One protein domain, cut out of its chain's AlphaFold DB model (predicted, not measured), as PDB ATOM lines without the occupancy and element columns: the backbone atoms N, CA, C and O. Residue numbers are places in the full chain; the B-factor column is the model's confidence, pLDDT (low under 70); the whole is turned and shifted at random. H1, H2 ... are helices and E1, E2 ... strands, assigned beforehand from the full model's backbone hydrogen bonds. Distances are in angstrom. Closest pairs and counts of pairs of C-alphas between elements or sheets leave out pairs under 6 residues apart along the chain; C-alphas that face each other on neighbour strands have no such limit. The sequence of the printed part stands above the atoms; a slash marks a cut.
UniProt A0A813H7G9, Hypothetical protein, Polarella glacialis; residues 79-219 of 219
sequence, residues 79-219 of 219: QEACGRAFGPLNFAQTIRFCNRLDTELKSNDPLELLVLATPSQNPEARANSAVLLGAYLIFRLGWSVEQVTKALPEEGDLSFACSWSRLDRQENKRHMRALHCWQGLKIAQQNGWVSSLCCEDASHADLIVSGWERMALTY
ATOM      1  N   GLN A  79     115.347  89.293  92.379       62.75
ATOM      2  CA  GLN A  79     115.337  88.887  93.788       62.75
ATOM      3  C   GLN A  79     116.299  89.742  94.634       62.75
ATOM      4  O   GLN A  79     115.993  90.076  95.777       62.75
ATOM      5  N   GLU A  80     117.418  90.166  94.043       62.31
ATOM      6  CA  GLU A  80     118.385  91.086  94.645       62.31
ATOM      7  C   GLU A  80     117.820  92.508  94.796       62.31
ATOM      8  O   GLU A  80     118.126  93.193  95.774       62.31
ATOM      9  N   ALA A  81     116.978  92.948  93.857       61.09
ATOM     10  CA  ALA A  81     116.344  94.265  93.859       61.09
ATOM     11  C   ALA A  81     115.098  94.341  94.761       61.09
ATOM     12  O   ALA A  81     114.775  95.419  95.254       61.09
ATOM     13  N   CYS A  82     114.425  93.214  95.019       60.03
ATOM     14  CA  CYS A  82     113.237  93.145  95.873       60.03
ATOM     15  C   CYS A  82     113.523  93.488  97.340       60.03
ATOM     16  O   CYS A  82     112.607  93.900  98.045       60.03
ATOM     17  N   GLY A  83     114.748  93.303  97.840       75.12
ATOM     18  CA  GLY A  83     115.052  93.533  99.255       75.12
ATOM     19  C   GLY A  83     114.081  92.780 100.180       75.12
ATOM     20  O   GLY A  83     114.074  91.555 100.203       75.12
ATOM     21  N   ARG A  84     113.259  93.518 100.945       76.75
ATOM     22  CA  ARG A  84     112.198  92.990 101.839       76.75
ATOM     23  C   ARG A  84     110.790  92.956 101.209       76.75
ATOM     24  O   ARG A  84     109.816  92.708 101.918       76.75
ATOM     25  N   ALA A  85     110.648  93.279  99.925       81.25
ATOM     26  CA  ALA A  85     109.360  93.343  99.239       81.25
ATOM     27  C   ALA A  85     108.746  91.952  99.057       81.25
ATOM     28  O   ALA A  85     109.381  91.051  98.516       81.25
ATOM     29  N   PHE A  86     107.473  91.822  99.418       85.12
ATOM     30  CA  PHE A  86     106.669  90.617  99.186       85.12
ATOM     31  C   PHE A  86     105.363  90.912  98.428       85.12
ATOM     32  O   PHE A  86     104.602  89.995  98.117       85.12
ATOM     33  N   GLY A  87     105.076  92.188  98.145       87.19
ATOM     34  CA  GLY A  87     103.847  92.623  97.492       87.19
ATOM     35  C   GLY A  87     103.682  94.152  97.440       87.19
ATOM     36  O   GLY A  87     104.609  94.874  97.822       87.19
ATOM     37  N   PRO A  88     102.501  94.649  97.019       90.75
ATOM     38  CA  PRO A  88     101.372  93.860  96.526       90.75
ATOM     39  C   PRO A  88     101.715  93.122  95.228       90.75
ATOM     40  O   PRO A  88     102.678  93.460  94.536       90.75
ATOM     41  N   LEU A  89     100.930  92.094  94.914       88.75
ATOM     42  CA  LEU A  89     101.055  91.363  93.655       88.75
ATOM     43  C   LEU A  89     100.782  92.258  92.448       88.75
ATOM     44  O   LEU A  89     100.124  93.297  92.542       88.75
ATOM     45  N   ASN A  90     101.294  91.826  91.302       85.62
ATOM     46  CA  ASN A  90     101.194  92.597  90.080       85.62
ATOM     47  C   ASN A  90      99.760  92.670  89.538       85.62
ATOM     48  O   ASN A  90      98.863  91.908  89.922       85.62
ATOM     49  N   PHE A  91      99.538  93.591  88.599       85.12
ATOM     50  CA  PHE A  91      98.220  93.777  88.002       85.12
ATOM     51  C   PHE A  91      97.735  92.529  87.240       85.12
ATOM     52  O   PHE A  91      96.565  92.172  87.339       85.12
ATOM     53  N   ALA A  92      98.629  91.788  86.577       82.31
ATOM     54  CA  ALA A  92      98.282  90.545  85.882       82.31
ATOM     55  C   ALA A  92      97.744  89.458  86.822       82.31
ATOM     56  O   ALA A  92      96.718  88.834  86.558       82.31
ATOM     57  N   GLN A  93      98.420  89.255  87.951       87.75
ATOM     58  CA  GLN A  93      98.027  88.354  89.029       87.75
ATOM     59  C   GLN A  93      96.699  88.805  89.634       87.75
ATOM     60  O   GLN A  93      95.833  87.972  89.893       87.75
ATOM     61  N   THR A  94      96.508  90.118  89.789       90.81
ATOM     62  CA  THR A  94      95.254  90.704  90.276       90.81
ATOM     63  C   THR A  94      94.084  90.387  89.349       90.81
ATOM     64  O   THR A  94      93.048  89.907  89.810       90.81
ATOM     65  N   ILE A  95      94.242  90.582  88.039       87.94
ATOM     66  CA  ILE A  95      93.188  90.277  87.063       87.94
ATOM     67  C   ILE A  95      92.933  88.772  86.970       87.94
ATOM     68  O   ILE A  95      91.780  88.343  86.987       87.94
ATOM     69  N   ARG A  96      93.986  87.945  86.966       88.19
ATOM     70  CA  ARG A  96      93.843  86.482  86.972       88.19
ATOM     71  C   ARG A  96      93.050  85.999  88.182       88.19
ATOM     72  O   ARG A  96      92.121  85.214  88.010       88.19
ATOM     73  N   PHE A  97      93.375  86.512  89.368       92.69
ATOM     74  CA  PHE A  97      92.610  86.249  90.582       92.69
ATOM     75  C   PHE A  97      91.140  86.626  90.403       92.69
ATOM     76  O   PHE A  97      90.264  85.799  90.646       92.69
ATOM     77  N   CYS A  98      90.867  87.847  89.928       92.81
ATOM     78  CA  CYS A  98      89.500  88.330  89.746       92.81
ATOM     79  C   CYS A  98      88.705  87.457  88.768       92.81
ATOM     80  O   CYS A  98      87.511  87.249  88.968       92.81
ATOM     81  N   ASN A  99      89.348  86.952  87.717       88.69
ATOM     82  CA  ASN A  99      88.714  86.106  86.709       88.69
ATOM     83  C   ASN A  99      88.448  84.706  87.238       88.69
ATOM     84  O   ASN A  99      87.343  84.201  87.079       88.69
ATOM     85  N   ARG A 100      89.431  84.091  87.901       90.56
ATOM     86  CA  ARG A 100      89.255  82.747  88.450       90.56
ATOM     87  C   ARG A 100      88.241  82.737  89.583       90.56
ATOM     88  O   ARG A 100      87.348  81.907  89.545       90.56
ATOM     89  N   LEU A 101      88.304  83.686  90.520       93.38
ATOM     90  CA  LEU A 101      87.310  83.770  91.594       93.38
ATOM     91  C   LEU A 101      85.890  83.977  91.045       93.38
ATOM     92  O   LEU A 101      84.953  83.344  91.522       93.38
ATOM     93  N   ASP A 102      85.731  84.820  90.021       92.38
ATOM     94  CA  ASP A 102      84.434  85.017  89.365       92.38
ATOM     95  C   ASP A 102      83.914  83.729  88.710       92.38
ATOM     96  O   ASP A 102      82.747  83.380  88.877       92.38
ATOM     97  N   THR A 103      84.786  82.992  88.012       90.62
ATOM     98  CA  THR A 103      84.451  81.687  87.432       90.62
ATOM     99  C   THR A 103      84.034  80.693  88.507       90.62
ATOM    100  O   THR A 103      82.985  80.078  88.361       90.62
ATOM    101  N   GLU A 104      84.801  80.571  89.593       91.00
ATOM    102  CA  GLU A 104      84.502  79.650  90.694       91.00
ATOM    103  C   GLU A 104      83.160  79.961  91.366       91.00
ATOM    104  O   GLU A 104      82.414  79.047  91.698       91.00
ATOM    105  N   LEU A 105      82.816  81.242  91.529       91.75
ATOM    106  CA  LEU A 105      81.533  81.659  92.103       91.75
ATOM    107  C   LEU A 105      80.348  81.441  91.151       91.75
ATOM    108  O   LEU A 105      79.229  81.233  91.616       91.75
ATOM    109  N   LYS A 106      80.569  81.508  89.834       90.44
ATOM    110  CA  LYS A 106      79.533  81.279  88.813       90.44
ATOM    111  C   LYS A 106      79.308  79.799  88.512       90.44
ATOM    112  O   LYS A 106      78.187  79.427  88.180       90.44
ATOM    113  N   SER A 107      80.357  78.981  88.586       87.31
ATOM    114  CA  SER A 107      80.290  77.533  88.368       87.31
ATOM    115  C   SER A 107      79.909  76.752  89.625       87.31
ATOM    116  O   SER A 107      79.600  75.565  89.518       87.31
ATOM    117  N   ASN A 108      79.930  77.398  90.796       83.62
ATOM    118  CA  ASN A 108      79.576  76.766  92.058       83.62
ATOM    119  C   ASN A 108      78.130  76.267  92.067       83.62
ATOM    120  O   ASN A 108      77.228  76.917  91.531       83.62
ATOM    121  N   ASP A 109      77.902  75.160  92.771       83.69
ATOM    122  CA  ASP A 109      76.549  74.772  93.164       83.69
ATOM    123  C   ASP A 109      75.928  75.925  93.985       83.69
ATOM    124  O   ASP A 109      76.582  76.424  94.906       83.69
ATOM    125  N   PRO A 110      74.693  76.376  93.688       81.38
ATOM    126  CA  PRO A 110      74.016  77.413  94.469       81.38
ATOM    127  C   PRO A 110      73.894  77.109  95.970       81.38
ATOM    128  O   PRO A 110      73.678  78.029  96.756       81.38
ATOM    129  N   LEU A 111      73.996  75.835  96.361       81.31
ATOM    130  CA  LEU A 111      73.979  75.365  97.746       81.31
ATOM    131  C   LEU A 111      75.383  75.194  98.343       81.31
ATOM    132  O   LEU A 111      75.498  74.824  99.512       81.31
ATOM    133  N   GLU A 112      76.447  75.422  97.571       86.88
ATOM    134  CA  GLU A 112      77.828  75.334  98.038       86.88
ATOM    135  C   GLU A 112      78.358  76.723  98.423       86.88
ATOM    136  O   GLU A 112      78.312  77.674  97.640       86.88
ATOM    137  N   LEU A 113      78.889  76.843  99.642       89.31
ATOM    138  CA  LEU A 113      79.573  78.047 100.111       89.31
ATOM    139  C   LEU A 113      81.055  77.967  99.740       89.31
ATOM    140  O   LEU A 113      81.753  77.026 100.130       89.31
ATOM    141  N   LEU A 114      81.556  78.980  99.039       92.38
ATOM    142  CA  LEU A 114      82.976  79.095  98.741       92.38
ATOM    143  C   LEU A 114      83.694  79.807  99.891       92.38
ATOM    144  O   LEU A 114      83.310  80.903 100.301       92.38
ATOM    145  N   VAL A 115      84.751  79.192 100.410       92.88
ATOM    146  CA  VAL A 115      85.575  79.742 101.489       92.88
ATOM    147  C   VAL A 115      86.952  80.059 100.930       92.88
ATOM    148  O   VAL A 115      87.709  79.169 100.558       92.88
ATOM    149  N   LEU A 116      87.292  81.339 100.876       94.00
ATOM    150  CA  LEU A 116      88.597  81.793 100.428       94.00
ATOM    151  C   LEU A 116      89.543  81.890 101.631       94.00
ATOM    152  O   LEU A 116      89.252  82.598 102.593       94.00
ATOM    153  N   ALA A 117      90.673  81.187 101.579       92.19
ATOM    154  CA  ALA A 117      91.597  81.057 102.700       92.19
ATOM    155  C   ALA A 117      93.052  81.365 102.323       92.19
ATOM    156  O   ALA A 117      93.446  81.340 101.153       92.19
ATOM    157  N   THR A 118      93.871  81.629 103.343       90.50
ATOM    158  CA  THR A 118      95.332  81.775 103.213       90.50
ATOM    159  C   THR A 118      96.065  80.814 104.148       90.50
ATOM    160  O   THR A 118      95.475  80.376 105.143       90.50
ATOM    161  N   PRO A 119      97.349  80.503 103.878       87.88
ATOM    162  CA  PRO A 119      98.166  79.706 104.784       87.88
ATOM    163  C   PRO A 119      98.214  80.294 106.197       87.88
ATOM    164  O   PRO A 119      98.274  81.518 106.379       87.88
ATOM    165  N   SER A 120      98.197  79.406 107.189       84.25
ATOM    166  CA  SER A 120      98.368  79.746 108.601       84.25
ATOM    167  C   SER A 120      99.712  80.440 108.827       84.25
ATOM    168  O   SER A 120     100.702  80.105 108.185       84.25
ATOM    169  N   GLN A 121      99.757  81.401 109.754       84.62
ATOM    170  CA  GLN A 121     100.992  82.100 110.154       84.62
ATOM    171  C   GLN A 121     101.767  82.769 109.000       84.62
ATOM    172  O   GLN A 121     102.953  83.060 109.134       84.62
ATOM    173  N   ASN A 122     101.098  83.071 107.882       87.88
ATOM    174  CA  ASN A 122     101.703  83.750 106.744       87.88
ATOM    175  C   ASN A 122     101.087  85.153 106.549       87.88
ATOM    176  O   ASN A 122     100.108  85.311 105.809       87.88
ATOM    177  N   PRO A 123     101.623  86.189 107.227       88.94
ATOM    178  CA  PRO A 123     101.092  87.549 107.135       88.94
ATOM    179  C   PRO A 123     101.278  88.170 105.743       88.94
ATOM    180  O   PRO A 123     100.462  88.993 105.333       88.94
ATOM    181  N   GLU A 124     102.307  87.762 104.998       89.50
ATOM    182  CA  GLU A 124     102.565  88.236 103.634       89.50
ATOM    183  C   GLU A 124     101.503  87.721 102.660       89.50
ATOM    184  O   GLU A 124     100.953  88.488 101.867       89.50
ATOM    185  N   ALA A 125     101.154  86.436 102.770       90.19
ATOM    186  CA  ALA A 125     100.051  85.837 102.034       90.19
ATOM    187  C   ALA A 125      98.725  86.527 102.365       90.19
ATOM    188  O   ALA A 125      98.008  86.919 101.447       90.19
ATOM    189  N   ARG A 126      98.422  86.749 103.656       93.38
ATOM    190  CA  ARG A 126      97.202  87.464 104.078       93.38
ATOM    191  C   ARG A 126      97.141  88.869 103.477       93.38
ATOM    192  O   ARG A 126      96.115  89.230 102.912       93.38
ATOM    193  N   ALA A 127      98.231  89.637 103.546       93.81
ATOM    194  CA  ALA A 127      98.286  90.997 103.006       93.81
ATOM    195  C   ALA A 127      98.078  91.027 101.484       93.81
ATOM    196  O   ALA A 127      97.266  91.806 100.985       93.81
ATOM    197  N   ASN A 128      98.754  90.148 100.740       94.81
ATOM    198  CA  ASN A 128      98.556  90.033  99.294       94.81
ATOM    199  C   ASN A 128      97.121  89.620  98.944       94.81
ATOM    200  O   ASN A 128      96.488  90.242  98.094       94.81
ATOM    201  N   SER A 129      96.578  88.605  99.616       95.12
ATOM    202  CA  SER A 129      95.214  88.138  99.376       95.12
ATOM    203  C   SER A 129      94.148  89.171  99.753       95.12
ATOM    204  O   SER A 129      93.135  89.249  99.066       95.12
ATOM    205  N   ALA A 130      94.385  90.012 100.762       96.75
ATOM    206  CA  ALA A 130      93.508  91.137 101.088       96.75
ATOM    207  C   ALA A 130      93.428  92.153  99.935       96.75
ATOM    208  O   ALA A 130      92.342  92.613  99.572       96.75
ATOM    209  N   VAL A 131      94.568  92.469  99.306       97.25
ATOM    210  CA  VAL A 131      94.598  93.334  98.114       97.25
ATOM    211  C   VAL A 131      93.829  92.692  96.961       97.25
ATOM    212  O   VAL A 131      92.980  93.357  96.368       97.25
ATOM    213  N   LEU A 132      94.066  91.405  96.691       96.62
ATOM    214  CA  LEU A 132      93.376  90.651  95.641       96.62
ATOM    215  C   LEU A 132      91.853  90.600  95.850       96.62
ATOM    216  O   LEU A 132      91.092  90.894  94.928       96.62
ATOM    217  N   LEU A 133      91.398  90.269  97.063       97.38
ATOM    218  CA  LEU A 133      89.976  90.192  97.390       97.38
ATOM    219  C   LEU A 133      89.305  91.563  97.255       97.38
ATOM    220  O   LEU A 133      88.261  91.670  96.616       97.38
ATOM    221  N   GLY A 134      89.921  92.629  97.774       97.38
ATOM    222  CA  GLY A 134      89.397  93.984  97.595       97.38
ATOM    223  C   GLY A 134      89.353  94.416  96.125       97.38
ATOM    224  O   GLY A 134      88.375  95.031  95.699       97.38
ATOM    225  N   ALA A 135      90.351  94.036  95.320       96.00
ATOM    226  CA  ALA A 135      90.344  94.279  93.879       96.00
ATOM    227  C   ALA A 135      89.168  93.578  93.182       96.00
ATOM    228  O   ALA A 135      88.491  94.203  92.368       96.00
ATOM    229  N   TYR A 136      88.876  92.322  93.542       95.81
ATOM    230  CA  TYR A 136      87.705  91.605  93.033       95.81
ATOM    231  C   TYR A 136      86.405  92.341  93.372       95.81
ATOM    232  O   TYR A 136      85.603  92.608  92.479       95.81
ATOM    233  N   LEU A 137      86.214  92.742  94.632       96.19
ATOM    234  CA  LEU A 137      85.008  93.460  95.061       96.19
ATOM    235  C   LEU A 137      84.823  94.782  94.293       96.19
ATOM    236  O   LEU A 137      83.713  95.107  93.873       96.19
ATOM    237  N   ILE A 138      85.907  95.520  94.041       95.12
ATOM    238  CA  ILE A 138      85.864  96.787  93.294       95.12
ATOM    239  C   ILE A 138      85.596  96.552  91.803       95.12
ATOM    240  O   ILE A 138      84.712  97.189  91.229       95.12
ATOM    241  N   PHE A 139      86.351  95.661  91.160       92.12
ATOM    242  CA  PHE A 139      86.294  95.492  89.707       92.12
ATOM    243  C   PHE A 139      85.116  94.645  89.235       92.12
ATOM    244  O   PHE A 139      84.567  94.935  88.174       92.12
ATOM    245  N   ARG A 140      84.719  93.616  89.993       90.94
ATOM    246  CA  ARG A 140      83.629  92.701  89.615       90.94
ATOM    247  C   ARG A 140      82.286  93.088  90.188       90.94
ATOM    248  O   ARG A 140      81.285  92.989  89.491       90.94
ATOM    249  N   LEU A 141      82.264  93.510  91.448       92.81
ATOM    250  CA  LEU A 141      81.012  93.824  92.135       92.81
ATOM    251  C   LEU A 141      80.729  95.327  92.185       92.81
ATOM    252  O   LEU A 141      79.684  95.734  92.686       92.81
ATOM    253  N   GLY A 142      81.644  96.154  91.674       93.06
ATOM    254  CA  GLY A 142      81.478  97.602  91.624       93.06
ATOM    255  C   GLY A 142      81.520  98.277  92.995       93.06
ATOM    256  O   GLY A 142      81.066  99.415  93.113       93.06
ATOM    257  N   TRP A 143      82.043  97.606  94.027       96.12
ATOM    258  CA  TRP A 143      82.067  98.159  95.379       96.12
ATOM    259  C   TRP A 143      82.912  99.437  95.450       96.12
ATOM    260  O   TRP A 143      83.900  99.623  94.729       96.12
ATOM    261  N   SER A 144      82.514 100.340  96.342       97.25
ATOM    262  CA  SER A 144      83.333 101.475  96.754       97.25
ATOM    263  C   SER A 144      84.423 101.028  97.734       97.25
ATOM    264  O   SER A 144      84.335  99.964  98.356       97.25
ATOM    265  N   VAL A 145      85.459 101.853  97.904       97.88
ATOM    266  CA  VAL A 145      86.536 101.566  98.866       97.88
ATOM    267  C   VAL A 145      85.984 101.515 100.292       97.88
ATOM    268  O   VAL A 145      86.427 100.703 101.099       97.88
ATOM    269  N   GLU A 146      84.979 102.331 100.601       98.06
ATOM    270  CA  GLU A 146      84.303 102.360 101.897       98.06
ATOM    271  C   GLU A 146      83.556 101.050 102.165       98.06
ATOM    272  O   GLU A 146      83.641 100.515 103.270       98.06
ATOM    273  N   GLN A 147      82.866 100.496 101.159       97.94
ATOM    274  CA  GLN A 147      82.197  99.195 101.274       97.94
ATOM    275  C   GLN A 147      83.207  98.071 101.523       97.94
ATOM    276  O   GLN A 147      83.002  97.257 102.424       97.94
ATOM    277  N   VAL A 148      84.319  98.066 100.780       97.94
ATOM    278  CA  VAL A 148      85.407  97.090 100.958       97.94
ATOM    279  C   VAL A 148      85.996  97.209 102.362       97.94
ATOM    280  O   VAL A 148      86.074  96.218 103.075       97.94
ATOM    281  N   THR A 149      86.333  98.423 102.803       96.81
ATOM    282  CA  THR A 149      86.928  98.676 104.128       96.81
ATOM    283  C   THR A 149      85.985  98.283 105.260       96.81
ATOM    284  O   THR A 149      86.422  97.748 106.272       96.81
ATOM    285  N   LYS A 150      84.678  98.507 105.093       95.94
ATOM    286  CA  LYS A 150      83.672  98.089 106.072       95.94
ATOM    287  C   LYS A 150      83.567  96.565 106.173       95.94
ATOM    288  O   LYS A 150      83.369  96.058 107.271       95.94
ATOM    289  N   ALA A 151      83.671  95.856 105.051       95.50
ATOM    290  CA  ALA A 151      83.629  94.395 105.030       95.50
ATOM    291  C   ALA A 151      84.953  93.752 105.474       95.50
ATOM    292  O   ALA A 151      84.944  92.649 106.000       95.50
ATOM    293  N   LEU A 152      86.081  94.436 105.263       94.81
ATOM    294  CA  LEU A 152      87.442  93.938 105.472       94.81
ATOM    295  C   LEU A 152      88.274  94.919 106.333       94.81
ATOM    296  O   LEU A 152      89.307  95.409 105.866       94.81
ATOM    297  N   PRO A 153      87.852  95.247 107.573       93.81
ATOM    298  CA  PRO A 153      88.474  96.318 108.356       93.81
ATOM    299  C   PRO A 153      89.916  95.999 108.762       93.81
ATOM    300  O   PRO A 153      90.812  96.794 108.491       93.81
ATOM    301  N   GLU A 154      90.165  94.817 109.336       94.25
ATOM    302  CA  GLU A 154      91.522  94.375 109.703       94.25
ATOM    303  C   GLU A 154      92.429  94.239 108.474       94.25
ATOM    304  O   GLU A 154      93.623  94.537 108.505       94.25
ATOM    305  N   GLU A 155      91.826  93.829 107.362       95.56
ATOM    306  CA  GLU A 155      92.518  93.523 106.116       95.56
ATOM    307  C   GLU A 155      93.005  94.797 105.442       95.56
ATOM    308  O   GLU A 155      94.089  94.807 104.859       95.56
ATOM    309  N   GLY A 156      92.251  95.886 105.594       95.44
ATOM    310  CA  GLY A 156      92.634  97.214 105.138       95.44
ATOM    311  C   GLY A 156      93.878  97.763 105.833       95.44
ATOM    312  O   GLY A 156      94.594  98.559 105.220       95.44
ATOM    313  N   ASP A 157      94.171  97.320 107.061       95.44
ATOM    314  CA  ASP A 157      95.312  97.781 107.861       95.44
ATOM    315  C   ASP A 157      96.603  96.981 107.648       95.44
ATOM    316  O   ASP A 157      97.687  97.415 108.061       95.44
ATOM    317  N   LEU A 158      96.530  95.856 106.933       94.62
ATOM    318  CA  LEU A 158      97.704  95.073 106.561       94.62
ATOM    319  C   LEU A 158      98.649  95.907 105.698       94.62
ATOM    320  O   LEU A 158      98.232  96.587 104.758       94.62
ATOM    321  N   SER A 159      99.941  95.860 106.027       93.00
ATOM    322  CA  SER A 159     100.936  96.777 105.479       93.00
ATOM    323  C   SER A 159     102.108  96.065 104.813       93.00
ATOM    324  O   SER A 159     102.579  95.015 105.257       93.00
ATOM    325  N   PHE A 160     102.596  96.687 103.744       89.50
ATOM    326  CA  PHE A 160     103.663  96.182 102.896       89.50
ATOM    327  C   PHE A 160     104.997  96.829 103.247       89.50
ATOM    328  O   PHE A 160     105.075  98.025 103.556       89.50
ATOM    329  N   ALA A 161     106.057  96.026 103.182       84.62
ATOM    330  CA  ALA A 161     107.416  96.539 103.225       84.62
ATOM    331  C   ALA A 161     107.668  97.437 102.003       84.62
ATOM    332  O   ALA A 161     107.148  97.192 100.916       84.62
ATOM    333  N   CYS A 162     108.475  98.484 102.173       79.44
ATOM    334  CA  CYS A 162     108.895  99.308 101.041       79.44
ATOM    335  C   CYS A 162     109.859  98.510 100.155       79.44
ATOM    336  O   CYS A 162     110.822  97.944 100.681       79.44
ATOM    337  N   SER A 163     109.654  98.524  98.834       73.00
ATOM    338  CA  SER A 163     110.463  97.750  97.884       73.00
ATOM    339  C   SER A 163     111.945  98.111  97.875       73.00
ATOM    340  O   SER A 163     112.791  97.288  97.564       73.00
ATOM    341  N   TRP A 164     112.276  99.326  98.305       74.69
ATOM    342  CA  TRP A 164     113.650  99.815  98.410       74.69
ATOM    343  C   TRP A 164     114.295  99.510  99.770       74.69
ATOM    344  O   TRP A 164     115.396  99.978 100.072       74.69
ATOM    345  N   SER A 165     113.604  98.760 100.636       78.12
ATOM    346  CA  SER A 165     114.112  98.406 101.961       78.12
ATOM    347  C   SER A 165     115.178  97.331 101.841       78.12
ATOM    348  O   SER A 165     114.900  96.190 101.471       78.12
ATOM    349  N   ARG A 166     116.404  97.689 102.216       79.69
ATOM    350  CA  ARG A 166     117.530  96.759 102.207       79.69
ATOM    351  C   ARG A 166     117.406  95.724 103.332       79.69
ATOM    352  O   ARG A 166     116.949  96.030 104.437       79.69
ATOM    353  N   LEU A 167     117.847  94.499 103.055       80.12
ATOM    354  CA  LEU A 167     117.855  93.395 104.023       80.12
ATOM    355  C   LEU A 167     118.834  93.644 105.179       80.12
ATOM    356  O   LEU A 167     118.533  93.297 106.318       80.12
ATOM    357  N   ASP A 168     119.951  94.317 104.896       83.31
ATOM    358  CA  ASP A 168     121.040  94.623 105.834       83.31
ATOM    359  C   ASP A 168     120.728  95.749 106.836       83.31
ATOM    360  O   ASP A 168     121.547  96.059 107.701       83.31
ATOM    361  N   ARG A 169     119.548  96.370 106.744       80.75
ATOM    362  CA  ARG A 169     119.099  97.443 107.638       80.75
ATOM    363  C   ARG A 169     117.833  97.044 108.379       80.75
ATOM    364  O   ARG A 169     117.068  96.191 107.926       80.75
ATOM    365  N   GLN A 170     117.606  97.697 109.518       81.75
ATOM    366  CA  GLN A 170     116.332  97.603 110.217       81.75
ATOM    367  C   GLN A 170     115.207  98.062 109.286       81.75
ATOM    368  O   GLN A 170     115.342  99.051 108.563       81.75
ATOM    369  N   GLU A 171     114.101  97.327 109.304       78.81
ATOM    370  CA  GLU A 171     112.949  97.650 108.481       78.81
ATOM    371  C   GLU A 171     112.334  98.992 108.905       78.81
ATOM    372  O   GLU A 171     112.074  99.235 110.088       78.81
ATOM    373  N   ASN A 172     112.107  99.862 107.920       78.31
ATOM    374  CA  ASN A 172     111.403 101.120 108.127       78.31
ATOM    375  C   ASN A 172     109.929 100.867 108.459       78.31
ATOM    376  O   ASN A 172     109.364  99.817 108.151       78.31
ATOM    377  N   LYS A 173     109.271 101.872 109.040       83.50
ATOM    378  CA  LYS A 173     107.824 101.822 109.253       83.50
ATOM    379  C   LYS A 173     107.109 101.574 107.918       83.50
ATOM    380  O   LYS A 173     107.335 102.281 106.936       83.50
ATOM    381  N   ARG A 174     106.234 100.569 107.892       84.62
ATOM    382  CA  ARG A 174     105.396 100.253 106.733       84.62
ATOM    383  C   ARG A 174     104.272 101.280 106.633       84.62
ATOM    384  O   ARG A 174     103.506 101.456 107.577       84.62
ATOM    385  N   HIS A 175     104.197 101.978 105.503       82.94
ATOM    386  CA  HIS A 175     103.204 103.034 105.271       82.94
ATOM    387  C   HIS A 175     102.173 102.664 104.206       82.94
ATOM    388  O   HIS A 175     101.049 103.158 104.244       82.94
ATOM    389  N   MET A 176     102.528 101.796 103.260       91.25
ATOM    390  CA  MET A 176     101.597 101.331 102.241       91.25
ATOM    391  C   MET A 176     100.741 100.206 102.822       91.25
ATOM    392  O   MET A 176     101.264  99.153 103.175       91.25
ATOM    393  N   ARG A 177      99.437 100.453 102.947       95.56
ATOM    394  CA  ARG A 177      98.447  99.494 103.441       95.56
ATOM    395  C   ARG A 177      97.621  98.928 102.291       95.56
ATOM    396  O   ARG A 177      97.534  99.576 101.247       95.56
ATOM    397  N   ALA A 178      96.953  97.798 102.503       96.81
ATOM    398  CA  ALA A 178      95.996  97.248 101.541       96.81
ATOM    399  C   ALA A 178      94.908  98.271 101.167       96.81
ATOM    400  O   ALA A 178      94.583  98.412  99.989       96.81
ATOM    401  N   LEU A 179      94.453  99.086 102.131       97.75
ATOM    402  CA  LEU A 179      93.561 100.220 101.873       97.75
ATOM    403  C   LEU A 179      94.094 101.167 100.784       97.75
ATOM    404  O   LEU A 179      93.348 101.568  99.893       97.75
ATOM    405  N   HIS A 180      95.381 101.521 100.833       96.94
ATOM    406  CA  HIS A 180      95.979 102.425  99.846       96.94
ATOM    407  C   HIS A 180      96.019 101.774  98.455       96.94
ATOM    408  O   HIS A 180      95.820 102.457  97.451       96.94
ATOM    409  N   CYS A 181      96.203 100.450  98.384       96.56
ATOM    410  CA  CYS A 181      96.095  99.704  97.130       96.56
ATOM    411  C   CYS A 181      94.669  99.777  96.563       96.56
ATOM    412  O   CYS A 181      94.501 100.098  95.390       96.56
ATOM    413  N   TRP A 182      93.639  99.558  97.385       97.75
ATOM    414  CA  TRP A 182      92.236  99.651  96.956       97.75
ATOM    415  C   TRP A 182      91.863 101.054  96.464       97.75
ATOM    416  O   TRP A 182      91.209 101.196  95.430       97.75
ATOM    417  N   GLN A 183      92.327 102.096  97.158       97.50
ATOM    418  CA  GLN A 183      92.175 103.488  96.723       97.50
ATOM    419  C   GLN A 183      92.838 103.725  95.363       97.50
ATOM    420  O   GLN A 183      92.212 104.291  94.469       97.50
ATOM    421  N   GLY A 184      94.070 103.239  95.179       95.19
ATOM    422  CA  GLY A 184      94.786 103.324  93.908       95.19
ATOM    423  C   GLY A 184      94.040 102.641  92.759       95.19
ATOM    424  O   GLY A 184      93.880 103.239  91.697       95.19
ATOM    425  N   LEU A 185      93.508 101.434  92.985       93.50
ATOM    426  CA  LEU A 185      92.698 100.716  91.993       93.50
ATOM    427  C   LEU A 185      91.424 101.491  91.631       93.50
ATOM    428  O   LEU A 185      91.072 101.576  90.454       93.50
ATOM    429  N   LYS A 186      90.751 102.101  92.616       93.25
ATOM    430  CA  LYS A 186      89.543 102.896  92.361       93.25
ATOM    431  C   LYS A 186      89.843 104.158  91.553       93.25
ATOM    432  O   LYS A 186      89.109 104.459  90.615       93.25
ATOM    433  N   ILE A 187      90.931 104.856  91.874       92.81
ATOM    434  CA  ILE A 187      91.393 106.026  91.116       92.81
ATOM    435  C   ILE A 187      91.746 105.618  89.682       92.81
ATOM    436  O   ILE A 187      91.316 106.277  88.736       92.81
ATOM    437  N   ALA A 188      92.469 104.509  89.499       89.38
ATOM    438  CA  ALA A 188      92.800 103.993  88.173       89.38
ATOM    439  C   ALA A 188      91.539 103.674  87.350       89.38
ATOM    440  O   ALA A 188      91.477 104.014  86.169       89.38
ATOM    441  N   GLN A 189      90.506 103.101  87.981       87.50
ATOM    442  CA  GLN A 189      89.207 102.854  87.347       87.50
ATOM    443  C   GLN A 189      88.506 104.157  86.935       87.50
ATOM    444  O   GLN A 189      88.027 104.277  85.811       87.50
ATOM    445  N   GLN A 190      88.467 105.154  87.824       88.50
ATOM    446  CA  GLN A 190      87.824 106.450  87.569       88.50
ATOM    447  C   GLN A 190      88.490 107.239  86.436       88.50
ATOM    448  O   GLN A 190      87.817 107.991  85.739       88.50
ATOM    449  N   ASN A 191      89.796 107.053  86.241       87.06
ATOM    450  CA  ASN A 191      90.558 107.691  85.167       87.06
ATOM    451  C   ASN A 191      90.606 106.854  83.877       87.06
ATOM    452  O   ASN A 191      91.268 107.247  82.919       87.06
ATOM    453  N   GLY A 192      89.941 105.693  83.841       83.06
ATOM    454  CA  GLY A 192      89.932 104.809  82.674       83.06
ATOM    455  C   GLY A 192      91.269 104.117  82.389       83.06
ATOM    456  O   GLY A 192      91.442 103.563  81.307       83.06
ATOM    457  N   TRP A 193      92.217 104.125  83.332       80.25
ATOM    458  CA  TRP A 193      93.490 103.397  83.202       80.25
ATOM    459  C   TRP A 193      93.298 101.890  83.333       80.25
ATOM    460  O   TRP A 193      94.058 101.103  82.774       80.25
ATOM    461  N   VAL A 194      92.274 101.501  84.090       79.44
ATOM    462  CA  VAL A 194      91.830 100.123  84.250       79.44
ATOM    463  C   VAL A 194      90.330 100.085  84.006       79.44
ATOM    464  O   VAL A 194      89.583 100.878  84.574       79.44
ATOM    465  N   SER A 195      89.877  99.155  83.174       70.81
ATOM    466  CA  SER A 195      88.455  98.931  82.928       70.81
ATOM    467  C   SER A 195      87.956  97.730  83.728       70.81
ATOM    468  O   SER A 195      88.685  96.758  83.915       70.81
ATOM    469  N   SER A 196      86.690  97.739  84.149       67.12
ATOM    470  CA  SER A 196      86.024  96.516  84.630       67.12
ATOM    471  C   SER A 196      86.015  95.415  83.557       67.12
ATOM    472  O   SER A 196      86.066  94.230  83.888       67.12
ATOM    473  N   LEU A 197      86.067  95.810  82.276       62.50
ATOM    474  CA  LEU A 197      86.197  94.916  81.121       62.50
ATOM    475  C   LEU A 197      87.515  94.133  81.118       62.50
ATOM    476  O   LEU A 197      87.563  93.048  80.546       62.50
ATOM    477  N   CYS A 198      88.571  94.628  81.783       63.09
ATOM    478  CA  CYS A 198      89.840  93.899  81.914       63.09
ATOM    479  C   CYS A 198      89.649  92.536  82.576       63.09
ATOM    480  O   CYS A 198      90.468  91.642  82.399       63.09
ATOM    481  N   CYS A 199      88.568  92.376  83.335       61.25
ATOM    482  CA  CYS A 199      88.230  91.114  83.943       61.25
ATOM    483  C   CYS A 199      87.240  90.306  83.059       61.25
ATOM    484  O   CYS A 199      87.178  89.087  83.137       61.25
ATOM    485  N   GLU A 200      86.419  90.917  82.204       63.03
ATOM    486  CA  GLU A 200      85.356  90.209  81.455       63.03
ATOM    487  C   GLU A 200      85.866  89.312  80.323       63.03
ATOM    488  O   GLU A 200      85.259  88.280  80.046       63.03
ATOM    489  N   ASP A 201      87.003  89.659  79.723       62.31
ATOM    490  CA  ASP A 201      87.607  88.910  78.627       62.31
ATOM    491  C   ASP A 201      89.070  88.575  78.957       62.31
ATOM    492  O   ASP A 201      89.929  89.452  79.073       62.31
ATOM    493  N   ALA A 202      89.352  87.280  79.119       56.44
ATOM    494  CA  ALA A 202      90.687  86.778  79.431       56.44
ATOM    495  C   ALA A 202      91.720  87.151  78.352       56.44
ATOM    496  O   ALA A 202      92.876  87.396  78.680       56.44
ATOM    497  N   SER A 203      91.301  87.274  77.089       58.84
ATOM    498  CA  SER A 203      92.193  87.684  76.002       58.84
ATOM    499  C   SER A 203      92.538  89.178  76.061       58.84
ATOM    500  O   SER A 203      93.677  89.562  75.788       58.84
ATOM    501  N   HIS A 204      91.608  90.021  76.526       62.22
ATOM    502  CA  HIS A 204      91.881  91.426  76.849       62.22
ATOM    503  C   HIS A 204      92.792  91.577  78.067       62.22
ATOM    504  O   HIS A 204      93.672  92.439  78.063       62.22
ATOM    505  N   ALA A 205      92.604  90.748  79.098       60.88
ATOM    506  CA  ALA A 205      93.499  90.713  80.251       60.88
ATOM    507  C   ALA A 205      94.942  90.429  79.808       60.88
ATOM    508  O   ALA A 205      95.841  91.196  80.147       60.88
ATOM    509  N   ASP A 206      95.152  89.398  78.986       62.12
ATOM    510  CA  ASP A 206      96.476  89.027  78.476       62.12
ATOM    511  C   ASP A 206      97.071  90.098  77.541       62.12
ATOM    512  O   ASP A 206      98.273  90.363  77.580       62.12
ATOM    513  N   LEU A 207      96.251  90.791  76.743       64.00
ATOM    514  CA  LEU A 207      96.677  91.933  75.918       64.00
ATOM    515  C   LEU A 207      97.150  93.128  76.756       64.00
ATOM    516  O   LEU A 207      98.173  93.741  76.447       64.00
ATOM    517  N   ILE A 208      96.427  93.456  77.826       64.25
ATOM    518  CA  ILE A 208      96.806  94.542  78.734       64.25
ATOM    519  C   ILE A 208      98.065  94.149  79.501       64.25
ATOM    520  O   ILE A 208      99.021  94.920  79.542       64.25
ATOM    521  N   VAL A 209      98.110  92.933  80.043       63.91
ATOM    522  CA  VAL A 209      99.269  92.403  80.771       63.91
ATOM    523  C   VAL A 209     100.513  92.373  79.889       63.91
ATOM    524  O   VAL A 209     101.538  92.917  80.281       63.91
ATOM    525  N   SER A 210     100.416  91.846  78.668       63.78
ATOM    526  CA  SER A 210     101.531  91.834  77.713       63.78
ATOM    527  C   SER A 210     101.926  93.237  77.236       63.78
ATOM    528  O   SER A 210     103.081  93.480  76.886       63.78
ATOM    529  N   GLY A 211     100.996  94.197  77.212       62.78
ATOM    530  CA  GLY A 211     101.308  95.615  77.025       62.78
ATOM    531  C   GLY A 211     102.168  96.168  78.163       62.78
ATOM    532  O   GLY A 211     103.207  96.779  77.914       62.78
ATOM    533  N   TRP A 212     101.774  95.897  79.407       62.81
ATOM    534  CA  TRP A 212     102.503  96.308  80.609       62.81
ATOM    535  C   TRP A 212     103.878  95.643  80.738       62.81
ATOM    536  O   TRP A 212     104.856  96.327  81.031       62.81
ATOM    537  N   GLU A 213     103.981  94.339  80.478       62.66
ATOM    538  CA  GLU A 213     105.250  93.601  80.502       62.66
ATOM    539  C   GLU A 213     106.230  94.136  79.452       62.66
ATOM    540  O   GLU A 213     107.407  94.334  79.748       62.66
ATOM    541  N   ARG A 214     105.744  94.468  78.246       58.56
ATOM    542  CA  ARG A 214     106.571  95.115  77.216       58.56
ATOM    543  C   ARG A 214     107.070  96.490  77.649       58.56
ATOM    544  O   ARG A 214     108.241  96.786  77.430       58.56
ATOM    545  N   MET A 215     106.233  97.315  78.283       53.94
ATOM    546  CA  MET A 215     106.699  98.596  78.828       53.94
ATOM    547  C   MET A 215     107.779  98.397  79.893       53.94
ATOM    548  O   MET A 215     108.804  99.063  79.833       53.94
ATOM    549  N   ALA A 216     107.578  97.468  80.829       53.00
ATOM    550  CA  ALA A 216     108.521  97.215  81.919       53.00
ATOM    551  C   ALA A 216     109.883  96.675  81.447       53.00
ATOM    552  O   ALA A 216     110.869  96.861  82.142       53.00
ATOM    553  N   LEU A 217     109.945  96.023  80.280       52.25
ATOM    554  CA  LEU A 217     111.194  95.550  79.666       52.25
ATOM    555  C   LEU A 217     111.911  96.612  78.819       52.25
ATOM    556  O   LEU A 217     113.041  96.389  78.391       52.25
ATOM    557  N   THR A 218     111.247  97.732  78.519       46.16
ATOM    558  CA  THR A 218     111.794  98.796  77.657       46.16
ATOM    559  C   THR A 218     112.507  99.894  78.461       46.16
ATOM    560  O   THR A 218     113.199 100.726  77.874       46.16
ATOM    561  N   TYR A 219     112.372  99.889  79.789       40.47
ATOM    562  CA  TYR A 219     112.990 100.834  80.725       40.47
ATOM    563  C   TYR A 219     113.791 100.092  81.795       40.47
ATOM    564  O   TYR A 219     114.708 100.726  82.364       40.47
TER     565      TYR A 219
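This is residues 79 to 219 of the 219 residues of the protein "Hypothetical protein" of Polarella glacialis (UniProt A0A813H7G9). The core is one long helix, H3, with H6 beside it at a shallow tilt and H2 crossing it; short H4 and H5 pack on H3 and H6. H8 lies along H2 in the opposite direction, and residues 214 to 219, of which 214 to 218 belong to H8, stick out, while a long loop, residues 158 to 177, reaches away from the helices and a single strand, E1, runs near H3. The printed part has 141 residues with eight named helices and one named strand, in the order H1, H2, E1, H3 to H8, and its class is mostly helix. It is compact, with a radius of gyration of the C-alphas of 16.0 A and spans of 51 by 37 by 26 A.

H3, residues 123 to 141, is the hub, touching four helices. It touches H6, residues 178 to 190, at a shallow tilt of 27 degrees, the same way; the closest C-alphas, Val 131 and Ala 178, are 5.4 A apart. With residues 132 to 140 alone it touches H2, residues 91 to 107, at a steep tilt of 66 degrees, closest at C-alphas 136 and 98, 5.0 A. With residues 134 to 138 alone it touches H4, residues 145 to 151, closest at C-alphas 134 and 148, 6.1 A. With residues 126 to 130 alone it touches H5, residues 153 to 157, closest at C-alphas 130 and 155, 5.7 A. H8, residues 202 to 218, touches H2 with residues 202 to 209 alone, at a shallow tilt of 13 degrees, opposite ways; C-alphas 209 and 92 are closest, 5.5 A. H7, residues 197 to 200, touches H2, closest at C-alphas 199 and 99, 5.7 A, with H2 residues 95 to 99 alone. E1, residues 113 to 117, pairs with no named strand and is near H3. H1, residues 79 to 82, touches no helix. Every O i to N i+4 pair is within hydrogen-bond range in H2, H3, H4, H6 and H8; H5 has 0 of 1, with 2 of 2 O i to N i+3 pairs, and H1 and H7 are too short for such a pair.

H3 runs 25.8 A from C-alpha 123 at (101.092, 87.549, 107.135). H2 is 24.2 A long, H6 18.6 A and E1 12.7 A. H8 runs 24.4 A to C-alpha 218 at (111.794, 98.796, 77.657).

The C-alphas farthest apart, Leu 111 and Asp 168, are 51.5 A apart. The printed part has no cut; H5 to H6 is the long link. Residues 79 to 82 and 196 to 219 have pLDDT under 70.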